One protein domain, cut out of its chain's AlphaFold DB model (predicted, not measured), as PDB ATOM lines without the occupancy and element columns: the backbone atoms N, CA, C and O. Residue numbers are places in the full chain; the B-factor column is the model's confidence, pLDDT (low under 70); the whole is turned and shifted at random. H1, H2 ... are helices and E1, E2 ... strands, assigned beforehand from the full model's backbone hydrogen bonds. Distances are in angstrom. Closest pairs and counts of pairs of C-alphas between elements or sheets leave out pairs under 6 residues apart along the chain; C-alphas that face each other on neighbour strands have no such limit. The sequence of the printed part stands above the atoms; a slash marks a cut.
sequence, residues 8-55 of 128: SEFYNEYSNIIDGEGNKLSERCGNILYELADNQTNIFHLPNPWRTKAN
ATOM      1  N   SER A   8      44.247 -13.174  15.562       68.06
ATOM      2  CA  SER A   8      45.563 -12.748  16.046       68.06
ATOM      3  C   SER A   8      46.690 -13.752  15.805       68.06
ATOM      4  O   SER A   8      47.831 -13.382  16.011       68.06
ATOM      5  N   GLU A   9      46.413 -14.997  15.416       62.78
ATOM      6  CA  GLU A   9      47.418 -16.037  15.141       62.78
ATOM      7  C   GLU A   9      47.720 -16.184  13.638       62.78
ATOM      8  O   GLU A   9      48.670 -16.869  13.264       62.78
ATOM      9  N   PHE A  10      46.978 -15.483  12.770       63.34
ATOM     10  CA  PHE A  10      47.151 -15.516  11.309       63.34
ATOM     11  C   PHE A  10      48.414 -14.797  10.804       63.34
ATOM     12  O   PHE A  10      48.667 -14.782   9.602       63.34
ATOM     13  N   TYR A  11      49.228 -14.206  11.688       68.88
ATOM     14  CA  TYR A  11      50.553 -13.704  11.300       68.88
ATOM     15  C   TYR A  11      51.574 -14.835  11.111       68.88
ATOM     16  O   TYR A  11      52.639 -14.604  10.535       68.88
ATOM     17  N   ASN A  12      51.274 -16.039  11.608       68.38
ATOM     18  CA  ASN A  12      52.134 -17.199  11.444       68.38
ATOM     19  C   ASN A  12      52.000 -17.780  10.038       68.38
ATOM     20  O   ASN A  12      50.925 -17.786   9.435       68.38
ATOM     21  N   GLU A  13      53.103 -18.317   9.518       76.56
ATOM     22  CA  GLU A  13      53.047 -19.106   8.293       76.56
ATOM     23  C   GLU A  13      52.108 -20.296   8.480       76.56
ATOM     24  O   GLU A  13      52.086 -20.909   9.543       76.56
ATOM     25  N   TYR A  14      51.375 -20.656   7.426       79.81
ATOM     26  CA  TYR A  14      50.423 -21.766   7.438       79.81
ATOM     27  C   TYR A  14      50.987 -23.066   8.048       79.81
ATOM     28  O   TYR A  14      50.305 -23.732   8.822       79.81
ATOM     29  N   SER A  15      52.253 -23.391   7.768       79.81
ATOM     30  CA  SER A  15      52.958 -24.564   8.312       79.81
ATOM     31  C   SER A  15      53.185 -24.530   9.828       79.81
ATOM     32  O   SER A  15      53.485 -25.565  10.424       79.81
ATOM     33  N   ASN A  16      53.067 -23.351  10.438       84.31
ATOM     34  CA  ASN A  16      53.302 -23.094  11.855       84.31
ATOM     35  C   ASN A  16      52.000 -22.819  12.617       84.31
ATOM     36  O   ASN A  16      52.052 -22.571  13.818       84.31
ATOM     37  N   ILE A  17      50.842 -22.840  11.946       82.88
ATOM     38  CA  ILE A  17      49.550 -22.694  12.618       82.88
ATOM     39  C   ILE A  17      49.228 -24.013  13.318       82.88
ATOM     40  O   ILE A  17      49.181 -25.075  12.689       82.88
ATOM     41  N   ILE A  18      49.009 -23.928  14.625       83.81
ATOM     42  CA  ILE A  18      48.713 -25.054  15.506       83.81
ATOM     43  C   ILE A  18      47.295 -24.864  16.051       83.81
ATOM     44  O   ILE A  18      46.881 -23.737  16.321       83.81
ATOM     45  N   ASP A  19      46.533 -25.949  16.165       78.12
ATOM     46  CA  ASP A  19      45.207 -25.928  16.778       78.12
ATOM     47  C   ASP A  19      45.273 -25.922  18.319       78.12
ATOM     48  O   ASP A  19      46.338 -26.024  18.928       78.12
ATOM     49  N   GLY A  20      44.118 -25.794  18.979       77.62
ATOM     50  CA  GLY A  20      44.048 -25.805  20.446       77.62
ATOM     51  C   GLY A  20      44.487 -27.125  21.097       77.62
ATOM     52  O   GLY A  20      44.677 -27.158  22.310       77.62
ATOM     53  N   GLU A  21      44.653 -28.196  20.317       83.19
ATOM     54  CA  GLU A  21      45.102 -29.517  20.770       83.19
ATOM     55  C   GLU A  21      46.603 -29.745  20.519       83.19
ATOM     56  O   GLU A  21      47.140 -30.776  20.918       83.19
ATOM     57  N   GLY A  22      47.300 -28.794  19.887       84.06
ATOM     58  CA  GLY A  22      48.727 -28.904  19.589       84.06
ATOM     59  C   GLY A  22      49.052 -29.538  18.232       84.06
ATOM     60  O   GLY A  22      50.231 -29.713  17.921       84.06
ATOM     61  N   ASN A  23      48.053 -29.853  17.403       85.31
ATOM     62  CA  ASN A  23      48.269 -30.435  16.078       85.31
ATOM     63  C   ASN A  23      48.454 -29.344  15.021       85.31
ATOM     64  O   ASN A  23      47.801 -28.297  15.060       85.31
ATOM     65  N   LYS A  24      49.312 -29.589  14.024       86.50
ATOM     66  CA  LYS A  24      49.482 -28.643  12.915       86.50
ATOM     67  C   LYS A  24      48.239 -28.608  12.043       86.50
ATOM     68  O   LYS A  24      47.708 -29.649  11.644       86.50
ATOM     69  N   LEU A  25      47.848 -27.403  11.639       83.25
ATOM     70  CA  LEU A  25      46.713 -27.211  10.744       83.25
ATOM     71  C   LEU A  25      46.911 -27.970   9.422       83.25
ATOM     72  O   LEU A  25      45.970 -28.594   8.936       83.25
ATOM     73  N   SER A  26      48.137 -27.991   8.888       86.06
ATOM     74  CA  SER A  26      48.507 -28.721   7.666       86.06
ATOM     75  C   SER A  26      48.217 -30.217   7.725       86.06
ATOM     76  O   SER A  26      47.760 -30.798   6.743       86.06
ATOM     77  N   GLU A  27      48.441 -30.837   8.882       87.44
ATOM     78  CA  GLU A  27      48.204 -32.267   9.097       87.44
ATOM     79  C   GLU A  27      46.706 -32.537   9.246       87.44
ATOM     80  O   GLU A  27      46.160 -33.435   8.609       87.44
ATOM     81  N   ARG A  28      46.016 -31.692  10.018       84.94
ATOM     82  CA  ARG A  28      44.580 -31.804  10.291       84.94
ATOM     83  C   ARG A  28      43.698 -31.635   9.053       84.94
ATOM     84  O   ARG A  28      42.706 -32.351   8.925       84.94
ATOM     85  N   CYS A  29      44.014 -30.683   8.176       82.44
ATOM     86  CA  CYS A  29      43.240 -30.442   6.952       82.44
ATOM     87  C   CYS A  29      43.817 -31.140   5.712       82.44
ATOM     88  O   CYS A  29      43.266 -30.993   4.624       82.44
ATOM     89  N   GLY A  30      44.924 -31.881   5.849       87.12
ATOM     90  CA  GLY A  30      45.574 -32.559   4.726       87.12
ATOM     91  C   GLY A  30      46.007 -31.603   3.614       87.12
ATOM     92  O   GLY A  30      45.983 -31.979   2.446       87.12
ATOM     93  N   ASN A  31      46.373 -30.365   3.966       88.50
ATOM     94  CA  ASN A  31      46.696 -29.293   3.022       88.50
ATOM     95  C   ASN A  31      45.560 -28.924   2.050       88.50
ATOM     96  O   ASN A  31      45.817 -28.512   0.917       88.50
ATOM     97  N   ILE A  32      44.305 -29.060   2.483       87.88
ATOM     98  CA  ILE A  32      43.130 -28.724   1.680       87.88
ATOM     99  C   ILE A  32      42.219 -27.772   2.457       87.88
ATOM    100  O   ILE A  32      41.873 -28.010   3.613       87.88
ATOM    101  N   LEU A  33      41.808 -26.694   1.795       84.44
ATOM    102  CA  LEU A  33      40.801 -25.756   2.269       84.44
ATOM    103  C   LEU A  33      39.529 -25.911   1.436       84.44
ATOM    104  O   LEU A  33      39.583 -25.920   0.207       84.44
ATOM    105  N   TYR A  34      38.391 -25.999   2.120       84.25
ATOM    106  CA  TYR A  34      37.073 -26.048   1.500       84.25
ATOM    107  C   TYR A  34      36.390 -24.696   1.677       84.25
ATOM    108  O   TYR A  34      36.162 -24.257   2.804       84.25
ATOM    109  N   GLU A  35      36.054 -24.049   0.570       84.00
ATOM    110  CA  GLU A  35      35.165 -22.892   0.556       84.00
ATOM    111  C   GLU A  35      33.752 -23.385   0.252       84.00
ATOM    112  O   GLU A  35      33.505 -23.999  -0.787       84.00
ATOM    113  N   LEU A  36      32.840 -23.147   1.191       84.25
ATOM    114  CA  LEU A  36      31.440 -23.533   1.082       84.25
ATOM    115  C   LEU A  36      30.639 -22.327   0.580       84.25
ATOM    116  O   LEU A  36      30.523 -21.330   1.290       84.25
ATOM    117  N   ALA A  37      30.085 -22.430  -0.626       83.94
ATOM    118  CA  ALA A  37      29.073 -21.526  -1.165       83.94
ATOM    119  C   ALA A  37      27.725 -22.260  -1.259       83.94
ATOM    120  O   ALA A  37      27.693 -23.491  -1.259       83.94
ATOM    121  N   ASP A  38      26.620 -21.516  -1.386       84.50
ATOM    122  CA  ASP A  38      25.249 -22.053  -1.293       84.50
ATOM    123  C   ASP A  38      24.986 -23.285  -2.182       84.50
ATOM    124  O   ASP A  38      24.237 -24.171  -1.783       84.50
ATOM    125  N   ASN A  39      25.641 -23.383  -3.349       88.81
ATOM    126  CA  ASN A  39      25.507 -24.507  -4.290       88.81
ATOM    127  C   ASN A  39      26.847 -25.069  -4.806       88.81
ATOM    128  O   ASN A  39      26.857 -25.865  -5.746       88.81
ATOM    129  N   GLN A  40      27.986 -24.651  -4.248       87.12
ATOM    130  CA  GLN A  40      29.300 -25.051  -4.758       87.12
ATOM    131  C   GLN A  40      30.302 -25.194  -3.618       87.12
ATOM    132  O   GLN A  40      30.339 -24.386  -2.697       87.12
ATOM    133  N   THR A  41      31.136 -26.230  -3.684       88.12
ATOM    134  CA  THR A  41      32.302 -26.360  -2.809       88.12
ATOM    135  C   THR A  41      33.556 -26.209  -3.650       88.12
ATOM    136  O   THR A  41      33.827 -27.052  -4.505       88.12
ATOM    137  N   ASN A  42      34.318 -25.146  -3.404       87.00
ATOM    138  CA  ASN A  42      35.621 -24.965  -4.032       87.00
ATOM    139  C   ASN A  42      36.700 -25.585  -3.146       87.00
ATOM    140  O   ASN A  42      36.691 -25.434  -1.922       87.00
ATOM    141  N   ILE A  43      37.623 -26.304  -3.779       89.19
ATOM    142  CA  ILE A  43      38.726 -26.991  -3.113       89.19
ATOM    143  C   ILE A  43      40.008 -26.235  -3.444       89.19
ATOM    144  O   ILE A  43      40.381 -26.118  -4.611       89.19
ATOM    145  N   PHE A  44      40.699 -25.753  -2.416       86.38
ATOM    146  CA  PHE A  44      41.972 -25.057  -2.552       86.38
ATOM    147  C   PHE A  44      43.091 -25.859  -1.897       86.38
ATOM    148  O   PHE A  44      42.984 -26.276  -0.744       86.38
ATOM    149  N   HIS A  45      44.193 -26.040  -2.620       88.75
ATOM    150  CA  HIS A  45      45.390 -26.670  -2.078       88.75
ATOM    151  C   HIS A  45      46.242 -25.657  -1.317       88.75
ATOM    152  O   HIS A  45      46.458 -24.529  -1.767       88.75
ATOM    153  N   LEU A  46      46.748 -26.087  -0.166       86.75
ATOM    154  CA  LEU A  46      47.648 -25.323   0.677       86.75
ATOM    155  C   LEU A  46      49.073 -25.912   0.644       86.75
ATOM    156  O   LEU A  46      49.248 -27.106   0.417       86.75
ATOM    157  N   PRO A  47      50.109 -25.090   0.883       85.62
ATOM    158  CA  PRO A  47      50.054 -23.628   0.890       85.62
ATOM    159  C   PRO A  47      49.713 -23.081  -0.507       85.62
ATOM    160  O   PRO A  47      49.885 -23.771  -1.508       85.62
ATOM    161  N   ASN A  48      49.243 -21.830  -0.578       84.44
ATOM    162  CA  ASN A  48      48.973 -21.160  -1.856       84.44
ATOM    163  C   ASN A  48      50.185 -21.339  -2.806       84.44
ATOM    164  O   ASN A  48      51.304 -21.029  -2.385       84.44
ATOM    165  N   PRO A  49      50.005 -21.786  -4.068       87.31
ATOM    166  CA  PRO A  49      51.101 -21.979  -5.028       87.31
ATOM    167  C   PRO A  49      52.017 -20.758  -5.202       87.31
ATOM    168  O   PRO A  49      53.205 -20.885  -5.513       87.31
ATOM    169  N   TRP A  50      51.491 -19.554  -4.969       86.81
ATOM    170  CA  TRP A  50      52.249 -18.308  -4.998       86.81
ATOM    171  C   TRP A  50      53.310 -18.246  -3.902       86.81
ATOM    172  O   TRP A  50      54.315 -17.563  -4.077       86.81
ATOM    173  N   ARG A  51      53.150 -18.987  -2.800       86.56
ATOM    174  CA  ARG A  51      54.171 -19.087  -1.753       86.56
ATOM    175  C   ARG A  51      55.452 -19.722  -2.286       86.56
ATOM    176  O   ARG A  51      56.531 -19.209  -2.001       86.56
ATOM    177  N   THR A  52      55.330 -20.759  -3.115       87.25
ATOM    178  CA  THR A  52      56.471 -21.382  -3.801       87.25
ATOM    179  C   THR A  52      57.129 -20.395  -4.759       87.25
ATOM    180  O   THR A  52      58.342 -20.202  -4.700       87.25
ATOM    181  N   LYS A  53      56.334 -19.691  -5.582       88.44
ATOM    182  CA  LYS A  53      56.845 -18.649  -6.495       88.44
ATOM    183  C   LYS A  53      57.538 -17.500  -5.747       88.44
ATOM    184  O   LYS A  53      58.521 -16.952  -6.236       88.44
ATOM    185  N   ALA A  54      57.045 -17.139  -4.563       89.25
ATOM    186  CA  ALA A  54      57.583 -16.054  -3.750       89.25
ATOM    187  C   ALA A  54      58.930 -16.393  -3.088       89.25
ATOM    188  O   ALA A  54      59.656 -15.468  -2.730       89.25
ATOM    189  N   ASN A  55      59.277 -17.676  -2.919       89.69
ATOM    190  CA  ASN A  55      60.548 -18.131  -2.341       89.69
ATOM    191  C   ASN A  55      60.921 -17.401  -1.030       89.69
ATOM    192  O   ASN A  55      61.942 -16.721  -0.932       89.69
TER     193      ASN A  55
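This is residues 8 to 55 of the 128 residues of an uncharacterized protein of Puccinia coronata f. sp. avenae (UniProt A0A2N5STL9). A narrow two-stranded hairpin, E1 and E2, makes one arm of a loose, three-armed shape. From the open end of the hairpin one strand leads back to the short helix H1 and the looped stretch of residues 8 to 24, and the other leads away to H2, which sticks out with no part of the domain packed on it. The printed part has 48 residues, with H1, E1, E2 and H2 in that order; the sheet is E1 - E2, antiparallel. The class is mixed, helices and strands, with 22 residues, under half, in named elements. The whole is loose, with a radius of gyration of the C-alphas of 12.4 A and spans of 33 by 31 by 21 A.

Residues 8 to 24 hold no named element; C-alpha 8 is at (45.563, -12.748, 16.046). H1 is residues 25 to 28, 5.1 A long. E1, residues 32 to 37, begins with C-alpha 32 at (43.130, -28.724, 1.680) and is 16.0 A long. E2, residues 40 to 45, is 16.4 A long. H2, residues 49 to 54, is 8.9 A long and ends with C-alpha 54 at (57.583, -16.054, -3.750).

E1 and E2 form a hairpin, antiparallel at 159 degrees between their directions. The C-alphas of Ile 32 and His 45 face each other at 4.8 A. N 33 and O 44 are 2.8 A apart and N 42 and O 35 3.0 A, both within hydrogen-bond range. H1 and E2, H1 and H2, and E1 and H2 are apart. In H2 every O i to N i+4 pair is within hydrogen-bond range; H1 is too short for such a pair.

The C-alphas farthest apart are those of Asn 39 and Asn 55, 35.7 A. The printed part has no cut, and its three links between named elements are tight. Residues 49 to 55, of which 49 to 54 belong to H2, stand free. Mean pLDDT of the printed part is 83.2; residues 8 to 12 are under 70.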